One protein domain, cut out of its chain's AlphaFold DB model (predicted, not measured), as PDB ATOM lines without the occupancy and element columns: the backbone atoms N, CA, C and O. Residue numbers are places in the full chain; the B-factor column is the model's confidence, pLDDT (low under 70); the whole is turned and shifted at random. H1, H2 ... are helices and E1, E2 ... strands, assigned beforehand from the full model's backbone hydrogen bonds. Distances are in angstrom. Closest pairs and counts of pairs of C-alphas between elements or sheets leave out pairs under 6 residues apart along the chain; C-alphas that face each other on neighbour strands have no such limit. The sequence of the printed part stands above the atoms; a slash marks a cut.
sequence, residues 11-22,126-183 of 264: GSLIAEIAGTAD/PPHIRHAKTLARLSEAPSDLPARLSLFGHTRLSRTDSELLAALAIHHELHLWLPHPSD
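This is residues 11 to 22 and 126 to 183 of the 264 residues of the protein "Exodeoxyribonuclease V, gamma subunit" of Mycobacterium intracellulare (UniProt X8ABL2). Look first for a small ribbon of two parallel strands, E1 and E2, at one side of the domain, and for two helices running the same way side by side, H3 in the middle and H2 beyond it. The short helix H1 lies beside H2 and H3, steeply tilted to both, and residues 178 to 183 make a tail that runs on past the end of E2. The printed part has 70 residues, with three named helices and two named strands in the order H1, H2, E1, H3, E2; the sheet has the order E1, E2, and the class is mixed, helices and strands. The whole is compact, with a radius of gyration of the C-alphas of 12.6 A, and spans 38 by 26 by 22 A.

Find C-alpha 148 at (133.419, 203.154, 108.638); from there E1 runs through residues 148 to 152, 13.2 A. E2 holds residues 173 to 177, 13.0 A, and ends at C-alpha 177 at (128.496, 200.790, 96.339). H3 holds residues 159 to 168, 14.3 A. The longest helix, H2, starts at C-alpha 127 at (121.457, 178.905, 112.077) and takes residues 127 to 140, 20.1 A. H1 takes residues 11 to 17, 10.0 A.

Begin at the sheet, where E1 and E2 are parallel neighbours at 12 degrees. C-alphas 150 and 175 face each other at 4.7 A; N 151 and O 175 are 2.8 A apart and N 175 and O 149 are 2.8 A apart, both within hydrogen-bond range. E1, H3 and E2 form a strand-helix-strand unit, two parallel neighbour strands with a helix between them in the chain, and its crossover is right-handed. The closest C-alphas of H3 and E2 are those of Leu 165 and Leu 174, 7.8 A apart. Move outward to H2, which touches H3: the closest C-alphas, of Ser 139 and Ala 167, are 5.4 A apart, at a shallow tilt of 21 degrees, the same way. H1 and H3 only just touch, with 3 pairs of C-alphas within 8 A, the closest being Ile 14 and Asp 161 at 6.7 A; the tilt is steep, 48 degrees. H1 and H2 are close but not clearly touching, the closest C-alphas being those of Ile 17 and Thr 134 at 7.8 A. H1 is apart from E1 and E2, and H2 is apart from E2. In H1, H2 and H3 every O i to N i+4 pair is within hydrogen-bond range.

The two C-alphas farthest apart are those of Asp 22 and Asp 183, 40.3 A. Look for the cut after Asp 22: residues 23 to 125 are not printed, and C-alphas 22 and 126 are 17.4 A apart. Of the links that are printed whole, H3 to E2 is tight, while H2 to E1 and E1 to H3 are short. The mean pLDDT of the printed part is 90.0, and residues 180 to 181 are under 70.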
ATOM      1  N   GLY A  11     132.496 187.429 102.028       84.12
ATOM      2  CA  GLY A  11     132.236 186.281 102.895       84.12
ATOM      3  C   GLY A  11     132.974 186.364 104.230       84.12
ATOM      4  O   GLY A  11     132.394 186.025 105.252       84.12
ATOM      5  N   SER A  12     134.213 186.869 104.237       87.69
ATOM      6  CA  SER A  12     135.006 187.020 105.462       87.69
ATOM      7  C   SER A  12     134.414 188.065 106.409       87.69
ATOM      8  O   SER A  12     134.328 187.798 107.603       87.69
ATOM      9  N   LEU A  13     133.945 189.206 105.888       88.88
ATOM     10  CA  LEU A  13     133.282 190.224 106.710       88.88
ATOM     11  C   LEU A  13     131.992 189.680 107.337       88.88
ATOM     12  O   LEU A  13     131.762 189.851 108.528       88.88
ATOM     13  N   ILE A  14     131.155 189.001 106.547       90.50
ATOM     14  CA  ILE A  14     129.916 188.406 107.061       90.50
ATOM     15  C   ILE A  14     130.213 187.337 108.117       90.50
ATOM     16  O   ILE A  14     129.547 187.311 109.148       90.50
ATOM     17  N   ALA A  15     131.216 186.486 107.891       89.38
ATOM     18  CA  ALA A  15     131.612 185.463 108.852       89.38
ATOM     19  C   ALA A  15     132.114 186.075 110.170       89.38
ATOM     20  O   ALA A  15     131.734 185.609 111.236       89.38
ATOM     21  N   GLU A  16     132.898 187.151 110.120       91.44
ATOM     22  CA  GLU A  16     133.350 187.886 111.308       91.44
ATOM     23  C   GLU A  16     132.177 188.507 112.081       91.44
ATOM     24  O   GLU A  16     132.048 188.291 113.285       91.44
ATOM     25  N   ILE A  17     131.261 189.193 111.385       90.25
ATOM     26  CA  ILE A  17     130.043 189.761 111.989       90.25
ATOM     27  C   ILE A  17     129.211 188.660 112.668       90.25
ATOM     28  O   ILE A  17     128.703 188.837 113.780       90.25
ATOM     29  N   ALA A  18     129.081 187.512 112.001       87.44
ATOM     30  CA  ALA A  18     128.315 186.367 112.471       87.44
ATOM     31  C   ALA A  18     129.035 185.513 113.530       87.44
ATOM     32  O   ALA A  18     128.419 184.578 114.048       87.44
ATOM     33  N   GLY A  19     130.298 185.824 113.855       86.25
ATOM     34  CA  GLY A  19     131.117 185.063 114.803       86.25
ATOM     35  C   GLY A  19     131.501 183.666 114.311       86.25
ATOM     36  O   GLY A  19     131.688 182.770 115.122       86.25
ATOM     37  N   THR A  20     131.576 183.466 112.996       85.94
ATOM     38  CA  THR A  20     131.838 182.177 112.330       85.94
ATOM     39  C   THR A  20     133.039 182.219 111.396       85.94
ATOM     40  O   THR A  20     133.086 181.500 110.402       85.94
ATOM     41  N   ALA A  21     133.987 183.117 111.657       82.62
ATOM     42  CA  ALA A  21     135.216 183.189 110.877       82.62
ATOM     43  C   ALA A  21     136.108 181.957 111.095       82.62
ATOM     44  O   ALA A  21     136.664 181.445 110.125       82.62
ATOM     45  N   ASP A  22     136.199 181.482 112.340       78.88
ATOM     46  CA  ASP A  22     137.146 180.431 112.727       78.88
ATOM     47  C   ASP A  22     136.503 179.040 112.806       78.88
ATOM     48  O   ASP A  22     137.096 178.068 112.345       78.88
ATOM     49  N   PRO A 126     120.761 176.203 116.105       93.19
ATOM     50  CA  PRO A 126     120.410 176.262 114.696       93.19
ATOM     51  C   PRO A 126     120.736 177.623 114.062       93.19
ATOM     52  O   PRO A 126     120.654 178.655 114.742       93.19
ATOM     53  N   PRO A 127     121.001 177.682 112.740       92.25
ATOM     54  CA  PRO A 127     121.457 178.905 112.077       92.25
ATOM     55  C   PRO A 127     120.549 180.119 112.307       92.25
ATOM     56  O   PRO A 127     121.037 181.233 112.466       92.25
ATOM     57  N   HIS A 128     119.231 179.910 112.361       92.75
ATOM     58  CA  HIS A 128     118.260 180.985 112.563       92.75
ATOM     59  C   HIS A 128     118.270 181.548 113.995       92.75
ATOM     60  O   HIS A 128     118.126 182.757 114.164       92.75
ATOM     61  N   ILE A 129     118.483 180.704 115.013       94.25
ATOM     62  CA  ILE A 129     118.600 181.142 116.413       94.25
ATOM     63  C   ILE A 129     119.889 181.940 116.584       94.25
ATOM     64  O   ILE A 129     119.868 183.045 117.127       94.25
ATOM     65  N   ARG A 130     121.003 181.413 116.063       92.75
ATOM     66  CA  ARG A 130     122.293 182.109 116.064       92.75
ATOM     67  C   ARG A 130     122.196 183.464 115.365       92.75
ATOM     68  O   ARG A 130     122.630 184.465 115.921       92.75
ATOM     69  N   HIS A 131     121.585 183.511 114.181       94.31
ATOM     70  CA  HIS A 131     121.378 184.754 113.435       94.31
ATOM     71  C   HIS A 131     120.574 185.781 114.240       94.31
ATOM     72  O   HIS A 131     121.010 186.922 114.372       94.31
ATOM     73  N   ALA A 132     119.463 185.373 114.860       95.25
ATOM     74  CA  ALA A 132     118.662 186.257 115.709       95.25
ATOM     75  C   ALA A 132     119.460 186.810 116.905       95.25
ATOM     76  O   ALA A 132     119.396 188.009 117.182       95.25
ATOM     77  N   LYS A 133     120.263 185.968 117.572       95.12
ATOM     78  CA  LYS A 133     121.169 186.396 118.655       95.12
ATOM     79  C   LYS A 133     122.204 187.411 118.160       95.12
ATOM     80  O   LYS A 133     122.437 188.419 118.823       95.12
ATOM     81  N   THR A 134     122.791 187.183 116.986       94.75
ATOM     82  CA  THR A 134     123.750 188.116 116.379       94.75
ATOM     83  C   THR A 134     123.101 189.462 116.062       94.75
ATOM     84  O   THR A 134     123.684 190.495 116.384       94.75
ATOM     85  N   LEU A 135     121.897 189.471 115.480       96.38
ATOM     86  CA  LEU A 135     121.159 190.706 115.191       96.38
ATOM     87  C   LEU A 135     120.852 191.504 116.461       96.38
ATOM     88  O   LEU A 135     121.044 192.719 116.468       96.38
ATOM     89  N   ALA A 136     120.415 190.830 117.530       96.31
ATOM     90  CA  ALA A 136     120.158 191.473 118.816       96.31
ATOM     91  C   ALA A 136     121.433 192.136 119.361       96.31
ATOM     92  O   ALA A 136     121.442 193.340 119.605       96.31
ATOM     93  N   ARG A 137     122.543 191.387 119.409       95.50
ATOM     94  CA  ARG A 137     123.848 191.894 119.863       95.50
ATOM     95  C   ARG A 137     124.312 193.125 119.076       95.50
ATOM     96  O   ARG A 137     124.738 194.102 119.680       95.50
ATOM     97  N   LEU A 138     124.229 193.081 117.743       95.19
ATOM     98  CA  LEU A 138     124.632 194.198 116.875       95.19
ATOM     99  C   LEU A 138     123.719 195.419 117.015       95.19
ATOM    100  O   LEU A 138     124.150 196.533 116.743       95.19
ATOM    101  N   SER A 139     122.461 195.215 117.405       94.88
ATOM    102  CA  SER A 139     121.524 196.317 117.624       94.88
ATOM    103  C   SER A 139     121.763 196.998 118.970       94.88
ATOM    104  O   SER A 139     121.655 198.219 119.070       94.88
ATOM    105  N   GLU A 140     122.126 196.228 119.996       95.94
ATOM    106  CA  GLU A 140     122.350 196.721 121.359       95.94
ATOM    107  C   GLU A 140     123.678 197.469 121.527       95.94
ATOM    108  O   GLU A 140     123.734 198.436 122.288       95.94
ATOM    109  N   ALA A 141     124.737 197.057 120.823       93.38
ATOM    110  CA  ALA A 141     126.070 197.630 120.988       93.38
ATOM    111  C   ALA A 141     126.873 197.686 119.674       93.38
ATOM    112  O   ALA A 141     126.671 196.847 118.789       93.38
ATOM    113  N   PRO A 142     127.821 198.639 119.546       91.81
ATOM    114  CA  PRO A 142     128.784 198.641 118.450       91.81
ATOM    115  C   PRO A 142     129.639 197.370 118.466       91.81
ATOM    116  O   PRO A 142     129.926 196.802 119.520       91.81
ATOM    117  N   SER A 143     130.074 196.946 117.283       91.19
ATOM    118  CA  SER A 143     131.039 195.854 117.137       91.19
ATOM    119  C   SER A 143     132.479 196.374 117.173       91.19
ATOM    120  O   SER A 143     132.717 197.565 116.977       91.19
ATOM    121  N   ASP A 144     133.451 195.471 117.309       91.06
ATOM    122  CA  ASP A 144     134.885 195.803 117.240       91.06
ATOM    123  C   ASP A 144     135.367 196.162 115.818       91.06
ATOM    124  O   ASP A 144     136.555 196.403 115.581       91.06
ATOM    125  N   LEU A 145     134.457 196.186 114.837       91.06
ATOM    126  CA  LEU A 145     134.769 196.572 113.467       91.06
ATOM    127  C   LEU A 145     135.089 198.073 113.358       91.06
ATOM    128  O   LEU A 145     134.656 198.884 114.177       91.06
ATOM    129  N   PRO A 146     135.800 198.489 112.294       91.69
ATOM    130  CA  PRO A 146     136.015 199.901 112.015       91.69
ATOM    131  C   PRO A 146     134.708 200.705 111.993       91.69
ATOM    132  O   PRO A 146     133.685 200.249 111.480       91.69
ATOM    133  N   ALA A 147     134.769 201.948 112.474       92.06
ATOM    134  CA  ALA A 147     133.618 202.854 112.492       92.06
ATOM    135  C   ALA A 147     133.029 203.112 111.092       92.06
ATOM    136  O   ALA A 147     131.844 203.405 110.973       92.06
ATOM    137  N   ARG A 148     133.842 202.991 110.032       94.12
ATOM    138  CA  ARG A 148     133.419 203.154 108.638       94.12
ATOM    139  C   ARG A 148     133.741 201.916 107.818       94.12
ATOM    140  O   ARG A 148     134.892 201.479 107.767       94.12
ATOM    141  N   LEU A 149     132.740 201.422 107.101       93.62
ATOM    142  CA  LEU A 149     132.839 200.260 106.226       93.62
ATOM    143  C   LEU A 149     132.317 200.624 104.834       93.62
ATOM    144  O   LEU A 149     131.216 201.145 104.693       93.62
ATOM    145  N   SER A 150     133.099 200.324 103.798       93.19
ATOM    146  CA  SER A 150     132.695 200.523 102.402       93.19
ATOM    147  C   SER A 150     132.685 199.190 101.665       93.19
ATOM    148  O   SER A 150     133.726 198.556 101.495       93.19
ATOM    149  N   LEU A 151     131.506 198.774 101.207       91.88
ATOM    150  CA  LEU A 151     131.278 197.525 100.497       91.88
ATOM    151  C   LEU A 151     131.205 197.799  98.996       91.88
ATOM    152  O   LEU A 151     130.287 198.460  98.513       91.88
ATOM    153  N   PHE A 152     132.156 197.249  98.245       89.06
ATOM    154  CA  PHE A 152     132.216 197.357  96.787       89.06
ATOM    155  C   PHE A 152     131.902 196.013  96.123       89.06
ATOM    156  O   PHE A 152     132.127 194.953  96.704       89.06
ATOM    157  N   GLY A 153     131.383 196.045  94.893       81.50
ATOM    158  CA  GLY A 153     131.287 194.856  94.033       81.50
ATOM    159  C   GLY A 153     130.216 193.829  94.420       81.50
ATOM    160  O   GLY A 153     130.183 192.738  93.849       81.50
ATOM    161  N   HIS A 154     129.316 194.155  95.349       82.12
ATOM    162  CA  HIS A 154     128.218 193.268  95.716       82.12
ATOM    163  C   HIS A 154     127.160 193.263  94.607       82.12
ATOM    164  O   HIS A 154     126.483 194.258  94.365       82.12
ATOM    165  N   THR A 155     127.027 192.132  93.914       78.19
ATOM    166  CA  THR A 155     125.998 191.934  92.872       78.19
ATOM    167  C   THR A 155     124.783 191.167  93.385       78.19
ATOM    168  O   THR A 155     123.729 191.180  92.751       78.19
ATOM    169  N   ARG A 156     124.923 190.495  94.533       79.31
ATOM    170  CA  ARG A 156     123.860 189.818  95.277       79.31
ATOM    171  C   ARG A 156     124.166 189.928  96.766       79.31
ATOM    172  O   ARG A 156     125.316 189.765  97.158       79.31
ATOM    173  N   LEU A 157     123.132 190.156  97.561       86.69
ATOM    174  CA  LEU A 157     123.167 190.054  99.016       86.69
ATOM    175  C   LEU A 157     122.089 189.059  99.423       86.69
ATOM    176  O   LEU A 157     120.969 189.124  98.906       86.69
ATOM    177  N   SER A 158     122.428 188.102 100.287       89.25
ATOM    178  CA  SER A 158     121.400 187.219 100.832       89.25
ATOM    179  C   SER A 158     120.511 187.996 101.808       89.25
ATOM    180  O   SER A 158     120.852 189.102 102.242       89.25
ATOM    181  N   ARG A 159     119.347 187.430 102.142       88.19
ATOM    182  CA  ARG A 159     118.448 188.032 103.132       88.19
ATOM    183  C   ARG A 159     119.152 188.182 104.482       88.19
ATOM    184  O   ARG A 159     119.160 189.272 105.039       88.19
ATOM    185  N   THR A 160     119.800 187.112 104.926       92.00
ATOM    186  CA  THR A 160     120.555 187.042 106.181       92.00
ATOM    187  C   THR A 160     121.686 188.075 106.207       92.00
ATOM    188  O   THR A 160     121.790 188.836 107.163       92.00
ATOM    189  N   ASP A 161     122.469 188.195 105.126       92.50
ATOM    190  CA  ASP A 161     123.551 189.194 105.054       92.50
ATOM    191  C   ASP A 161     122.993 190.619 105.114       92.50
ATOM    192  O   ASP A 161     123.534 191.473 105.806       92.50
ATOM    193  N   SER A 162     121.890 190.884 104.407       92.12
ATOM    194  CA  SER A 162     121.264 192.212 104.394       92.12
ATOM    195  C   SER A 162     120.749 192.607 105.780       92.12
ATOM    196  O   SER A 162     120.891 193.761 106.174       92.12
ATOM    197  N   GLU A 163     120.183 191.654 106.526       94.62
ATOM    198  CA  GLU A 163     119.744 191.849 107.912       94.62
ATOM    199  C   GLU A 163     120.939 192.136 108.842       94.62
ATOM    200  O   GLU A 163     120.877 193.082 109.626       94.62
ATOM    201  N   LEU A 164     122.054 191.402 108.707       94.81
ATOM    202  CA  LEU A 164     123.281 191.657 109.481       94.81
ATOM    203  C   LEU A 164     123.867 193.043 109.195       94.81
ATOM    204  O   LEU A 164     124.214 193.767 110.124       94.81
ATOM    205  N   LEU A 165     123.969 193.426 107.919       94.19
ATOM    206  CA  LEU A 165     124.499 194.734 107.525       94.19
ATOM    207  C   LEU A 165     123.591 195.875 108.004       94.19
ATOM    208  O   LEU A 165     124.097 196.921 108.400       94.19
ATOM    209  N   ALA A 166     122.270 195.675 108.000       94.75
ATOM    210  CA  ALA A 166     121.322 196.651 108.528       94.75
ATOM    211  C   ALA A 166     121.463 196.830 110.047       94.75
ATOM    212  O   ALA A 166     121.475 197.965 110.515       94.75
ATOM    213  N   ALA A 167     121.617 195.738 110.804       96.12
ATOM    214  CA  ALA A 167     121.868 195.807 112.244       96.12
ATOM    215  C   ALA A 167     123.217 196.476 112.550       96.12
ATOM    216  O   ALA A 167     123.301 197.354 113.400       96.12
ATOM    217  N   LEU A 168     124.265 196.130 111.797       95.12
ATOM    218  CA  LEU A 168     125.586 196.741 111.942       95.12
ATOM    219  C   LEU A 168     125.569 198.256 111.669       95.12
ATOM    220  O   LEU A 168     126.261 199.019 112.343       95.12
ATOM    221  N   ALA A 169     124.759 198.703 110.708       95.69
ATOM    222  CA  ALA A 169     124.639 200.112 110.337       95.69
ATOM    223  C   ALA A 169     123.998 201.003 111.422       95.69
ATOM    224  O   ALA A 169     123.988 202.221 111.267       95.69
ATOM    225  N   ILE A 170     123.477 200.425 112.515       96.44
ATOM    226  CA  ILE A 170     122.964 201.191 113.664       96.44
ATOM    227  C   ILE A 170     124.100 201.970 114.340       96.44
ATOM    228  O   ILE A 170     123.910 203.126 114.716       96.44
ATOM    229  N   HIS A 171     125.284 201.359 114.447       95.81
ATOM    230  CA  HIS A 171     126.437 201.939 115.150       95.81
ATOM    231  C   HIS A 171     127.641 202.223 114.239       95.81
ATOM    232  O   HIS A 171     128.577 202.899 114.663       95.81
ATOM    233  N   HIS A 172     127.636 201.728 112.997       95.25
ATOM    234  CA  HIS A 172     128.727 201.901 112.031       95.25
ATOM    235  C   HIS A 172     128.264 202.632 110.764       95.25
ATOM    236  O   HIS A 172     127.159 202.436 110.264       95.25
ATOM    237  N   GLU A 173     129.151 203.434 110.178       96.38
ATOM    238  CA  GLU A 173     128.914 204.121 108.912       96.38
ATOM    239  C   GLU A 173     129.139 203.156 107.735       96.38
ATOM    240  O   GLU A 173     130.273 202.934 107.293       96.38
ATOM    241  N   LEU A 174     128.051 202.561 107.237       94.88
ATOM    242  CA  LEU A 174     128.083 201.541 106.189       94.88
ATOM    243  C   LEU A 174     127.709 202.109 104.813       94.88
ATOM    244  O   LEU A 174     126.577 202.525 104.577       94.88
ATOM    245  N   HIS A 175     128.653 202.057 103.874       93.62
ATOM    246  CA  HIS A 175     128.479 202.508 102.492       93.62
ATOM    247  C   HIS A 175     128.427 201.321 101.533       93.62
ATOM    248  O   HIS A 175     129.420 200.612 101.369       93.62
ATOM    249  N   LEU A 176     127.296 201.115 100.857       91.06
ATOM    250  CA  LEU A 176     127.132 200.057  99.857       91.06
ATOM    251  C   LEU A 176     127.187 200.630  98.433       91.06
ATOM    252  O   LEU A 176     126.265 201.304  97.978       91.06
ATOM    253  N   TRP A 177     128.254 200.311  97.701       89.25
ATOM    254  CA  TRP A 177     128.496 200.790  96.339       89.25
ATOM    255  C   TRP A 177     128.042 199.751  95.307       89.25
ATOM    256  O   TRP A 177     128.770 198.804  94.991       89.25
ATOM    257  N   LEU A 178     126.831 199.928  94.771       83.62
ATOM    258  CA  LEU A 178     126.229 199.019  93.790       83.62
ATOM    259  C   LEU A 178     126.459 199.511  92.351       83.62
ATOM    260  O   LEU A 178     125.888 200.532  91.958       83.62
ATOM    261  N   PRO A 179     127.238 198.792  91.518       74.81
ATOM    262  CA  PRO A 179     127.413 199.147  90.116       74.81
ATOM    263  C   PRO A 179     126.161 198.740  89.325       74.81
ATOM    264  O   PRO A 179     126.085 197.639  88.782       74.81
ATOM    265  N   HIS A 180     125.153 199.613  89.271       67.56
ATOM    266  CA  HIS A 180     123.929 199.356  88.512       67.56
ATOM    267  C   HIS A 180     123.820 200.267  87.272       67.56
ATOM    268  O   HIS A 180     123.755 201.486  87.418       67.56
ATOM    269  N   PRO A 181     123.740 199.717  86.043       66.94
ATOM    270  CA  PRO A 181     123.862 200.506  84.814       66.94
ATOM    271  C   PRO A 181     122.563 201.170  84.315       66.94
ATOM    272  O   PRO A 181     122.589 201.820  83.272       66.94
ATOM    273  N   SER A 182     121.409 200.999  84.978       80.81
ATOM    274  CA  SER A 182     120.130 201.535  84.470       80.81
ATOM    275  C   SER A 182     119.197 202.090  85.544       80.81
ATOM    276  O   SER A 182     118.665 201.348  86.368       80.81
ATOM    277  N   ASP A 183     118.924 203.390  85.456       81.88
ATOM    278  CA  ASP A 183     117.951 204.104  86.289       81.88
ATOM    279  C   ASP A 183     116.495 203.655  86.029       81.88
ATOM    280  O   ASP A 183     115.687 203.510  86.942       81.88
TER     281      ASP A 183